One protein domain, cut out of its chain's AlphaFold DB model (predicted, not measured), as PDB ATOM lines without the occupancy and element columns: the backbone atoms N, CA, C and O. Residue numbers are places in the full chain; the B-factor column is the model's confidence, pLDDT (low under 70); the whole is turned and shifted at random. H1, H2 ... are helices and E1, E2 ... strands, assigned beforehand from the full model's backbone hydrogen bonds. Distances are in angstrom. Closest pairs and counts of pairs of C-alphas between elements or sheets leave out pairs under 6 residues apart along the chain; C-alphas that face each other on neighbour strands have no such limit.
ATOM      1  N   ASP A 167     131.278 121.744 159.483       62.47
ATOM      2  CA  ASP A 167     132.672 121.789 159.872       62.47
ATOM      3  C   ASP A 167     132.858 120.889 161.102       62.47
ATOM      4  O   ASP A 167     131.955 120.793 161.948       62.47
ATOM      5  N   PRO A 168     133.986 120.167 161.180       73.31
ATOM      6  CA  PRO A 168     134.309 119.399 162.366       73.31
ATOM      7  C   PRO A 168     134.379 120.350 163.564       73.31
ATOM      8  O   PRO A 168     134.994 121.408 163.487       73.31
ATOM      9  N   SER A 169     133.740 119.981 164.669       78.56
ATOM     10  CA  SER A 169     133.764 120.788 165.891       78.56
ATOM     11  C   SER A 169     135.024 120.512 166.705       78.56
ATOM     12  O   SER A 169     135.634 119.438 166.589       78.56
ATOM     13  N   THR A 170     135.402 121.459 167.561       79.69
ATOM     14  CA  THR A 170     136.458 121.229 168.547       79.69
ATOM     15  C   THR A 170     136.036 120.136 169.524       79.69
ATOM     16  O   THR A 170     134.863 120.009 169.877       79.69
ATOM     17  N   VAL A 171     136.997 119.324 169.968       84.12
ATOM     18  CA  VAL A 171     136.775 118.314 171.012       84.12
ATOM     19  C   VAL A 171     136.105 118.967 172.239       84.12
ATOM     20  O   VAL A 171     136.651 119.948 172.757       84.12
ATOM     21  N   PRO A 172     134.949 118.465 172.724       78.50
ATOM     22  CA  PRO A 172     134.160 119.131 173.767       78.50
ATOM     23  C   PRO A 172     134.955 119.460 175.033       78.50
ATOM     24  O   PRO A 172     134.799 120.538 175.606       78.50
ATOM     25  N   GLU A 173     135.861 118.573 175.444       82.44
ATOM     26  CA  GLU A 173     136.730 118.774 176.602       82.44
ATOM     27  C   GLU A 173     137.645 119.997 176.424       82.44
ATOM     28  O   GLU A 173     137.854 120.766 177.365       82.44
ATOM     29  N   GLN A 174     138.149 120.227 175.207       83.88
ATOM     30  CA  GLN A 174     138.955 121.405 174.889       83.88
ATOM     31  C   GLN A 174     138.102 122.675 174.814       83.88
ATOM     32  O   GLN A 174     138.565 123.723 175.253       83.88
ATOM     33  N   VAL A 175     136.850 122.598 174.350       80.00
ATOM     34  CA  VAL A 175     135.916 123.742 174.379       80.00
ATOM     35  C   VAL A 175     135.672 124.204 175.815       80.00
ATOM     36  O   VAL A 175     135.757 125.397 176.108       80.00
ATOM     37  N   VAL A 176     135.417 123.265 176.731       80.81
ATOM     38  CA  VAL A 176     135.209 123.571 178.155       80.81
ATOM     39  C   VAL A 176     136.467 124.189 178.768       80.81
ATOM     40  O   VAL A 176     136.373 125.220 179.436       80.81
ATOM     41  N   ALA A 177     137.644 123.613 178.501       86.12
ATOM     42  CA  ALA A 177     138.913 124.142 178.996       86.12
ATOM     43  C   ALA A 177     139.204 125.559 178.467       86.12
ATOM     44  O   ALA A 177     139.587 126.442 179.233       86.12
ATOM     45  N   MET A 178     138.970 125.803 177.176       82.56
ATOM     46  CA  MET A 178     139.184 127.109 176.548       82.56
ATOM     47  C   MET A 178     138.200 128.168 177.040       82.56
ATOM     48  O   MET A 178     138.588 129.319 177.231       82.56
ATOM     49  N   LYS A 179     136.947 127.792 177.309       78.56
ATOM     50  CA  LYS A 179     135.970 128.691 177.928       78.56
ATOM     51  C   LYS A 179     136.383 129.071 179.351       78.56
ATOM     52  O   LYS A 179     136.388 130.251 179.682       78.56
ATOM     53  N   ALA A 180     136.813 128.100 180.158       85.88
ATOM     54  CA  ALA A 180     137.340 128.375 181.496       85.88
ATOM     55  C   ALA A 180     138.570 129.301 181.448       85.88
ATOM     56  O   ALA A 180     138.714 130.192 182.284       85.88
ATOM     57  N   LEU A 181     139.433 129.131 180.442       86.38
ATOM     58  CA  LEU A 181     140.586 129.998 180.214       86.38
ATOM     59  C   LEU A 181     140.160 131.423 179.826       86.38
ATOM     60  O   LEU A 181     140.654 132.381 180.422       86.38
ATOM     61  N   LYS A 182     139.208 131.568 178.893       79.00
ATOM     62  CA  LYS A 182     138.604 132.858 178.514       79.00
ATOM     63  C   LYS A 182     138.101 133.614 179.747       79.00
ATOM     64  O   LYS A 182     138.425 134.790 179.923       79.00
ATOM     65  N   ASP A 183     137.361 132.917 180.606       82.25
ATOM     66  CA  ASP A 183     136.758 133.482 181.812       82.25
ATOM     67  C   ASP A 183     137.828 133.861 182.854       82.25
ATOM     68  O   ASP A 183     137.791 134.958 183.418       82.25
ATOM     69  N   SER A 184     138.831 133.000 183.068       86.25
ATOM     70  CA  SER A 184     139.913 133.236 184.036       86.25
ATOM     71  C   SER A 184     140.784 134.438 183.671       86.25
ATOM     72  O   SER A 184     141.167 135.207 184.552       86.25
ATOM     73  N   PHE A 185     141.107 134.609 182.387       81.62
ATOM     74  CA  PHE A 185     141.917 135.736 181.911       81.62
ATOM     75  C   PHE A 185     141.093 136.984 181.598       81.62
ATOM     76  O   PHE A 185     141.668 138.000 181.212       81.62
ATOM     77  N   ARG A 186     139.763 136.928 181.777       79.50
ATOM     78  CA  ARG A 186     138.829 138.011 181.430       79.50
ATOM     79  C   ARG A 186     139.102 138.548 180.025       79.50
ATOM     80  O   ARG A 186     139.213 139.757 179.823       79.50
ATOM     81  N   VAL A 187     139.261 137.628 179.074       73.69
ATOM     82  CA  VAL A 187     139.632 137.964 177.698       73.69
ATOM     83  C   VAL A 187     138.588 138.925 177.117       73.69
ATOM     84  O   VAL A 187     137.402 138.579 177.094       73.69
ATOM     85  N   PRO A 188     138.990 140.120 176.651       65.69
ATOM     86  CA  PRO A 188     138.053 141.087 176.097       65.69
ATOM     87  C   PRO A 188     137.325 140.550 174.864       65.69
ATOM     88  O   PRO A 188     137.919 139.881 174.022       65.69
ATOM     89  N   GLU A 189     136.053 140.922 174.699       65.50
ATOM     90  CA  GLU A 189     135.218 140.467 173.573       65.50
ATOM     91  C   GLU A 189     135.817 140.794 172.196       65.50
ATOM     92  O   GLU A 189     135.629 140.052 171.234       65.50
ATOM     93  N   ARG A 190     136.608 141.870 172.115       66.56
ATOM     94  CA  ARG A 190     137.300 142.311 170.895       66.56
ATOM     95  C   ARG A 190     138.411 141.372 170.405       66.56
ATOM     96  O   ARG A 190     138.941 141.615 169.332       66.56
ATOM     97  N   MET A 191     138.772 140.340 171.171       65.81
ATOM     98  CA  MET A 191     139.821 139.374 170.813       65.81
ATOM     99  C   MET A 191     139.320 138.240 169.896       65.81
ATOM    100  O   MET A 191     140.050 137.298 169.606       65.81
ATOM    101  N   GLY A 192     138.051 138.273 169.473       66.69
ATOM    102  CA  GLY A 192     137.511 137.277 168.538       66.69
ATOM    103  C   GLY A 192     137.334 135.877 169.139       66.69
ATOM    104  O   GLY A 192     137.202 134.900 168.415       66.69
ATOM    105  N   TRP A 193     137.327 135.752 170.468       73.94
ATOM    106  CA  TRP A 193     137.119 134.479 171.168       73.94
ATOM    107  C   TRP A 193     135.628 134.184 171.356       73.94
ATOM    108  O   TRP A 193     135.108 134.246 172.475       73.94
ATOM    109  N   ASN A 194     134.912 133.908 170.266       68.94
ATOM    110  CA  ASN A 194     133.472 133.642 170.277       68.94
ATOM    111  C   ASN A 194     133.155 132.269 169.676       68.94
ATOM    112  O   ASN A 194     133.814 131.828 168.747       68.94
ATOM    113  N   GLY A 195     132.158 131.573 170.228       78.19
ATOM    114  CA  GLY A 195     131.730 130.275 169.700       78.19
ATOM    115  C   GLY A 195     132.739 129.140 169.913       78.19
ATOM    116  O   GLY A 195     133.278 128.981 171.010       78.19
ATOM    117  N   ASP A 196     132.921 128.316 168.879       80.06
ATOM    118  CA  ASP A 196     133.842 127.176 168.885       80.06
ATOM    119  C   ASP A 196     135.292 127.661 168.654       80.06
ATOM    120  O   ASP A 196     135.519 128.462 167.753       80.06
ATOM    121  N   PRO A 197     136.291 127.199 169.431       80.81
ATOM    122  CA  PRO A 197     137.666 127.688 169.304       80.81
ATOM    123  C   PRO A 197     138.337 127.460 167.943       80.81
ATOM    124  O   PRO A 197     139.248 128.209 167.586       80.81
ATOM    125  N   CYS A 198     137.939 126.420 167.207       77.12
ATOM    126  CA  CYS A 198     138.592 126.004 165.963       77.12
ATOM    127  C   CYS A 198     137.678 126.031 164.736       77.12
ATOM    128  O   CYS A 198     138.177 125.857 163.620       77.12
ATOM    129  N   ALA A 199     136.367 126.177 164.922       75.38
ATOM    130  CA  ALA A 199     135.388 126.155 163.848       75.38
ATOM    131  C   ALA A 199     134.725 127.530 163.682       75.38
ATOM    132  O   ALA A 199     134.297 128.108 164.679       75.38
ATOM    133  N   PRO A 200     134.536 128.000 162.436       66.06
ATOM    134  CA  PRO A 200     134.874 127.361 161.159       66.06
ATOM    135  C   PRO A 200     136.376 127.408 160.816       66.06
ATOM    136  O   PRO A 200     137.057 128.417 161.011       66.06
ATOM    137  N   THR A 201     136.889 126.309 160.245       64.25
ATOM    138  CA  THR A 201     138.336 126.087 159.989       64.25
ATOM    139  C   THR A 201     139.003 127.108 159.064       64.25
ATOM    140  O   THR A 201     140.229 127.185 159.014       64.25
ATOM    141  N   ASN A 202     138.220 127.867 158.301       61.16
ATOM    142  CA  ASN A 202     138.685 128.677 157.181       61.16
ATOM    143  C   ASN A 202     138.608 130.198 157.396       61.16
ATOM    144  O   ASN A 202     139.118 130.913 156.539       61.16
ATOM    145  N   TRP A 203     137.991 130.721 158.465       55.56
ATOM    146  CA  TRP A 203     137.917 132.186 158.655       55.56
ATOM    147  C   TRP A 203     137.603 132.698 160.068       55.56
ATOM    148  O   TRP A 203     137.736 133.901 160.272       55.56
ATOM    149  N   ASP A 204     137.208 131.858 161.032       59.16
ATOM    150  CA  ASP A 204     136.692 132.348 162.328       59.16
ATOM    151  C   ASP A 204     137.110 131.444 163.508       59.16
ATOM    152  O   ASP A 204     136.374 131.215 164.460       59.16
ATOM    153  N   ALA A 205     138.337 130.911 163.445       70.44
ATOM    154  CA  ALA A 205     138.988 130.314 164.610       70.44
ATOM    155  C   ALA A 205     139.493 131.410 165.563       70.44
ATOM    156  O   ALA A 205     139.868 132.503 165.130       70.44
ATOM    157  N   TRP A 206     139.557 131.105 166.860       77.31
ATOM    158  CA  TRP A 206     139.990 132.068 167.874       77.31
ATOM    159  C   TRP A 206     141.408 132.577 167.614       77.31
ATOM    160  O   TRP A 206     142.330 131.808 167.318       77.31
ATOM    161  N   GLU A 207     141.608 133.883 167.801       75.19
ATOM    162  CA  GLU A 207     142.912 134.505 167.596       75.19
ATOM    163  C   GLU A 207     143.974 133.874 168.512       75.19
ATOM    164  O   GLU A 207     143.793 133.753 169.728       75.19
ATOM    165  N   GLY A 208     145.097 133.462 167.917       78.00
ATOM    166  CA  GLY A 208     146.212 132.838 168.629       78.00
ATOM    167  C   GLY A 208     146.011 131.361 168.982       78.00
ATOM    168  O   GLY A 208     146.817 130.824 169.742       78.00
ATOM    169  N   VAL A 209     144.989 130.686 168.444       81.69
ATOM    170  CA  VAL A 209     144.781 129.236 168.585       81.69
ATOM    171  C   VAL A 209     145.117 128.533 167.267       81.69
ATOM    172  O   VAL A 209     144.715 128.963 166.190       81.69
ATOM    173  N   THR A 210     145.879 127.439 167.326       85.06
ATOM    174  CA  THR A 210     146.206 126.620 166.150       85.06
ATOM    175  C   THR A 210     145.596 125.239 166.285       85.06
ATOM    176  O   THR A 210     145.974 124.458 167.165       85.06
ATOM    177  N   CYS A 211     144.700 124.904 165.365       85.69
ATOM    178  CA  CYS A 211     143.949 123.660 165.391       85.69
ATOM    179  C   CYS A 211     144.430 122.684 164.318       85.69
ATOM    180  O   CYS A 211     144.901 123.074 163.251       85.69
ATOM    181  N   ARG A 212     144.320 121.392 164.615       87.12
ATOM    182  CA  ARG A 212     144.596 120.300 163.687       87.12
ATOM    183  C   ARG A 212     143.381 119.402 163.602       87.12
ATOM    184  O   ARG A 212     142.765 119.077 164.616       87.12
ATOM    185  N   THR A 213     143.073 118.956 162.398       83.62
ATOM    186  CA  THR A 213     142.023 117.966 162.192       83.62
ATOM    187  C   THR A 213     142.500 116.596 162.670       83.62
ATOM    188  O   THR A 213     143.636 116.190 162.418       83.62
ATOM    189  N   SER A 214     141.630 115.881 163.381       80.75
ATOM    190  CA  SER A 214     141.866 114.491 163.776       80.75
ATOM    191  C   SER A 214     142.031 113.587 162.549       80.75
ATOM    192  O   SER A 214     141.525 113.895 161.470       80.75
ATOM    193  N   LYS A 215     142.689 112.429 162.712       75.00
ATOM    194  CA  LYS A 215     142.953 111.461 161.624       75.00
ATOM    195  C   LYS A 215     141.688 111.007 160.883       75.00
ATOM    196  O   LYS A 215     141.773 110.652 159.715       75.00
ATOM    197  N   ASN A 216     140.533 111.041 161.550       75.06
ATOM    198  CA  ASN A 216     139.241 110.651 160.978       75.06
ATOM    199  C   ASN A 216     138.468 111.831 160.358       75.06
ATOM    200  O   ASN A 216     137.338 111.649 159.919       75.06
ATOM    201  N   SER A 217     139.033 113.042 160.355       68.75
ATOM    202  CA  SER A 217     138.412 114.282 159.860       68.75
ATOM    203  C   SER A 217     137.086 114.683 160.528       68.75
ATOM    204  O   SER A 217     136.385 115.557 160.027       68.75
ATOM    205  N   THR A 218     136.734 114.073 161.663       74.50
ATOM    206  CA  THR A 218     135.460 114.308 162.366       74.50
ATOM    207  C   THR A 218     135.539 115.359 163.471       74.50
ATOM    208  O   THR A 218     134.506 115.871 163.886       74.50
ATOM    209  N   THR A 219     136.736 115.651 163.983       78.88
ATOM    210  CA  THR A 219     136.946 116.554 165.126       78.88
ATOM    211  C   THR A 219     138.184 117.424 164.931       78.88
ATOM    212  O   THR A 219     139.141 117.019 164.261       78.88
ATOM    213  N   LEU A 220     138.166 118.608 165.539       83.88
ATOM    214  CA  LEU A 220     139.302 119.523 165.623       83.88
ATOM    215  C   LEU A 220     139.946 119.430 167.003       83.88
ATOM    216  O   LEU A 220     139.267 119.383 168.029       83.88
ATOM    217  N   VAL A 221     141.273 119.396 167.012       88.88
ATOM    218  CA  VAL A 221     142.087 119.362 168.223       88.88
ATOM    219  C   VAL A 221     142.972 120.596 168.238       88.88
ATOM    220  O   VAL A 221     143.737 120.840 167.303       88.88
ATOM    221  N   ILE A 222     142.902 121.363 169.317       87.38
ATOM    222  CA  ILE A 222     143.817 122.467 169.586       87.38
ATOM    223  C   ILE A 222     145.210 121.876 169.786       87.38
ATOM    224  O   ILE A 222     145.426 121.038 170.662       87.38
ATOM    225  N   SER A 223     146.144 122.298 168.937       85.38
ATOM    226  CA  SER A 223     147.520 121.804 168.916       85.38
ATOM    227  C   SER A 223     148.508 122.779 169.542       85.38
ATOM    228  O   SER A 223     149.481 122.346 170.155       85.38
ATOM    229  N   GLN A 224     148.278 124.082 169.377       83.44
ATOM    230  CA  GLN A 224     149.137 125.142 169.901       83.44
ATOM    231  C   GLN A 224     148.289 126.362 170.264       83.44
ATOM    232  O   GLN A 224     147.214 126.574 169.700       83.44
ATOM    233  N   MET A 225     148.788 127.156 171.210       81.31
ATOM    234  CA  MET A 225     148.153 128.387 171.665       81.31
ATOM    235  C   MET A 225     149.223 129.451 171.917       81.31
ATOM    236  O   MET A 225     150.049 129.313 172.815       81.31
ATOM    237  N   TYR A 226     149.179 130.518 171.127       75.88
ATOM    238  CA  TYR A 226     150.072 131.680 171.194       75.88
ATOM    239  C   TYR A 226     149.348 132.950 171.667       75.88
ATOM    240  O   TYR A 226     149.924 134.034 171.676       75.88
ATOM    241  N   ALA A 227     148.097 132.814 172.113       72.31
ATOM    242  CA  ALA A 227     147.258 133.924 172.553       72.31
ATOM    243  C   ALA A 227     147.703 134.593 173.866       72.31
ATOM    244  O   ALA A 227     147.250 135.685 174.184       72.31
ATOM    245  N   PHE A 228     148.595 133.973 174.645       75.12
ATOM    246  CA  PHE A 228     149.046 134.534 175.925       75.12
ATOM    247  C   PHE A 228     149.727 135.899 175.778       75.12
ATOM    248  O   PHE A 228     149.462 136.806 176.564       75.12
ATOM    249  N   LEU A 229     150.584 136.056 174.766       69.81
ATOM    250  CA  LEU A 229     151.278 137.320 174.503       69.81
ATOM    251  C   LEU A 229     150.294 138.413 174.078       69.81
ATOM    252  O   LEU A 229     150.395 139.542 174.553       69.81
ATOM    253  N   SER A 230     149.313 138.076 173.238       69.31
ATOM    254  CA  SER A 230     148.276 139.015 172.811       69.31
ATOM    255  C   SER A 230     147.325 139.380 173.956       69.31
ATOM    256  O   SER A 230     147.032 140.560 174.114       69.31
ATOM    257  N   ILE A 231     146.935 138.442 174.830       73.69
ATOM    258  CA  ILE A 231     146.132 138.738 176.032       73.69
ATOM    259  C   ILE A 231     146.889 139.708 176.951       73.69
ATOM    260  O   ILE A 231     146.325 140.710 177.390       73.69
ATOM    261  N   LEU A 232     148.174 139.447 177.221       74.62
ATOM    262  CA  LEU A 232     149.002 140.307 178.072       74.62
ATOM    263  C   LEU A 232     149.193 141.704 177.475       74.62
ATOM    264  O   LEU A 232     149.107 142.693 178.202       74.62
ATOM    265  N   LEU A 233     149.418 141.798 176.162       73.38
ATOM    266  CA  LEU A 233     149.551 143.077 175.467       73.38
ATOM    267  C   LEU A 233     148.251 143.888 175.544       73.38
ATOM    268  O   LEU A 233     148.281 145.070 175.874       73.38
ATOM    269  N   VAL A 234     147.111 143.246 175.289       69.25
ATOM    270  CA  VAL A 234     145.777 143.857 175.369       69.25
ATOM    271  C   VAL A 234     145.494 144.349 176.791       69.25
ATOM    272  O   VAL A 234     145.053 145.483 176.968       69.25
ATOM    273  N   TYR A 235     145.831 143.550 177.805       74.81
ATOM    274  CA  TYR A 235     145.671 143.923 179.210       74.81
ATOM    275  C   TYR A 235     146.585 145.090 179.620       74.81
ATOM    276  O   TYR A 235     146.154 146.003 180.325       74.81
ATOM    277  N   ALA A 236     147.835 145.106 179.145       76.81
ATOM    278  CA  ALA A 236     148.767 146.208 179.379       76.81
ATOM    279  C   ALA A 236     148.299 147.508 178.705       76.81
ATOM    280  O   ALA A 236     148.374 148.573 179.316       76.81
ATOM    281  N   ILE A 237     147.772 147.430 177.477       74.38
ATOM    282  CA  ILE A 237     147.177 148.577 176.780       74.38
ATOM    283  C   ILE A 237     145.951 149.093 177.545       74.38
ATOM    284  O   ILE A 237     145.850 150.296 177.763       74.38
ATOM    285  N   ASP A 238     145.056 148.212 178.003       71.38
ATOM    286  CA  ASP A 238     143.869 148.609 178.774       71.38
ATOM    287  C   ASP A 238     144.246 149.275 180.105       71.38
ATOM    288  O   ASP A 238     143.660 150.296 180.471       71.38
ATOM    289  N   LEU A 239     145.278 148.771 180.789       76.88
ATOM    290  CA  LEU A 239     145.848 149.406 181.980       76.88
ATOM    291  C   LEU A 239     146.459 150.779 181.677       76.88
ATOM    292  O   LEU A 239     146.234 151.717 182.436       76.88
ATOM    293  N   LEU A 240     147.208 150.925 180.579       73.12
ATOM    294  CA  LEU A 240     147.809 152.204 180.182       73.12
ATOM    295  C   LEU A 240     146.750 153.236 179.769       73.12
ATOM    296  O   LEU A 240     146.854 154.401 180.149       73.12
ATOM    297  N   ILE A 241     145.709 152.824 179.039       70.38
ATOM    298  CA  ILE A 241     144.572 153.685 178.683       70.38
ATOM    299  C   ILE A 241     143.786 154.074 179.941       70.38
ATOM    300  O   ILE A 241     143.407 155.238 180.086       70.38
ATOM    301  N   GLY A 242     143.559 153.130 180.860       67.75
ATOM    302  CA  GLY A 242     142.935 153.392 182.158       67.75
ATOM    303  C   GLY A 242     143.732 154.406 182.979       67.75
ATOM    304  O   GLY A 242     143.187 155.424 183.401       67.75
ATOM    305  N   TYR A 243     145.044 154.200 183.092       55.22
ATOM    306  CA  TYR A 243     145.958 155.107 183.786       55.22
ATOM    307  C   TYR A 243     146.021 156.495 183.127       55.22
ATOM    308  O   TYR A 243     146.095 157.509 183.819       55.22
ATOM    309  N   GLY A 244     145.952 156.565 181.794       48.75
ATOM    310  CA  GLY A 244     145.895 157.820 181.042       48.75
ATOM    311  C   GLY A 244     144.595 158.599 181.262       48.75
ATOM    312  O   GLY A 244     144.637 159.820 181.392       48.75
ATOM    313  N   LYS A 245     143.449 157.914 181.374       55.06
ATOM    314  CA  LYS A 245     142.160 158.548 181.709       55.06
ATOM    315  C   LYS A 245     142.120 159.100 183.136       55.06
ATOM    316  O   LYS A 245     141.486 160.130 183.346       55.06
ATOM    317  N   GLU A 246     142.788 158.446 184.086       54.59
ATOM    318  CA  GLU A 246     142.870 158.911 185.479       54.59
ATOM    319  C   GLU A 246     143.893 160.044 185.679       54.59
ATOM    320  O   GLU A 246     143.623 160.971 186.438       54.59
ATOM    321  N   ASN A 247     145.041 160.020 184.987       48.03
ATOM    322  CA  ASN A 247     146.116 161.008 185.193       48.03
ATOM    323  C   ASN A 247     146.092 162.202 184.223       48.03
ATOM    324  O   ASN A 247     146.623 163.260 184.550       48.03
ATOM    325  N   TYR A 248     145.475 162.061 183.047       52.19
ATOM    326  CA  TYR A 248     145.378 163.113 182.027       52.19
ATOM    327  C   TYR A 248     143.919 163.361 181.646       52.19
ATOM    328  O   TYR A 248     143.563 163.362 180.465       52.19
ATOM    329  N   GLY A 249     143.068 163.549 182.662       46.91
ATOM    330  CA  GLY A 249     141.669 163.931 182.492       46.91
ATOM    331  C   GLY A 249     141.534 164.979 181.388       46.91
ATOM    332  O   GLY A 249     142.159 166.038 181.445       46.91
ATOM    333  N   TYR A 250     140.772 164.638 180.348       45.47
ATOM    334  CA  TYR A 250     140.538 165.510 179.205       45.47
ATOM    335  C   TYR A 250     140.109 166.893 179.701       45.47
ATOM    336  O   TYR A 250     139.010 167.067 180.228       45.47
ATOM    337  N   VAL A 251     140.979 167.879 179.480       47.41
ATOM    338  CA  VAL A 251     140.633 169.297 179.436       47.41
ATOM    339  C   VAL A 251     139.534 169.437 178.386       47.41
ATOM    340  O   VAL A 251     139.795 169.453 177.185       47.41
TER     341      VAL A 251
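What this domain is: This is residues 167 to 251 of the 256 residues of the protein "Malectin_like domain-containing protein" of Glycine soja (UniProt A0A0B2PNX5). Helix H1 and the hairpin of strands E1 and E2, with the long loop of residues 185 to 208, form a small body, and residues 239 to 251, mostly the far part of long helix H2, stick out from it. The 85 printed residues run H1, E1, E2, H2, class mixed, with an antiparallel sheet, order E1 - E2. The whole is loose, radius of gyration of the C-alphas 16.2 A, spanning 61 by 23 by 18 A.

How they stand to each other: Residues 169 to 170 pair, parallel, with residues 219 to 220 of E2, residues 219 to 225. H1, residues 172 to 184, has its closest C-alphas to E2 at Gln 174 and Ile 222, 7.3 A. E1, residues 209 to 213, forms an antiparallel hairpin with E2 at 146 degrees; N 210 and O 224, 2.9 A, are within hydrogen-bond range. H2, residues 227 to 247, is apart from H1. In H1 and H2 every O i to N i+4 pair is within hydrogen-bond range.

Where its parts are: H1 begins at C-alpha 172 (134.160, 119.131, 173.767) and is 18.4 A long from first to last C-alpha; E2 is 17.6 A. H2, 29.9 A, ends at C-alpha 247 (146.116, 161.008, 185.193).

The domain as a whole: The printed part has no cut. The H1 to E1 link is long. Mean pLDDT of the printed part is 73.4; residues 242 to 251 are among those under 70.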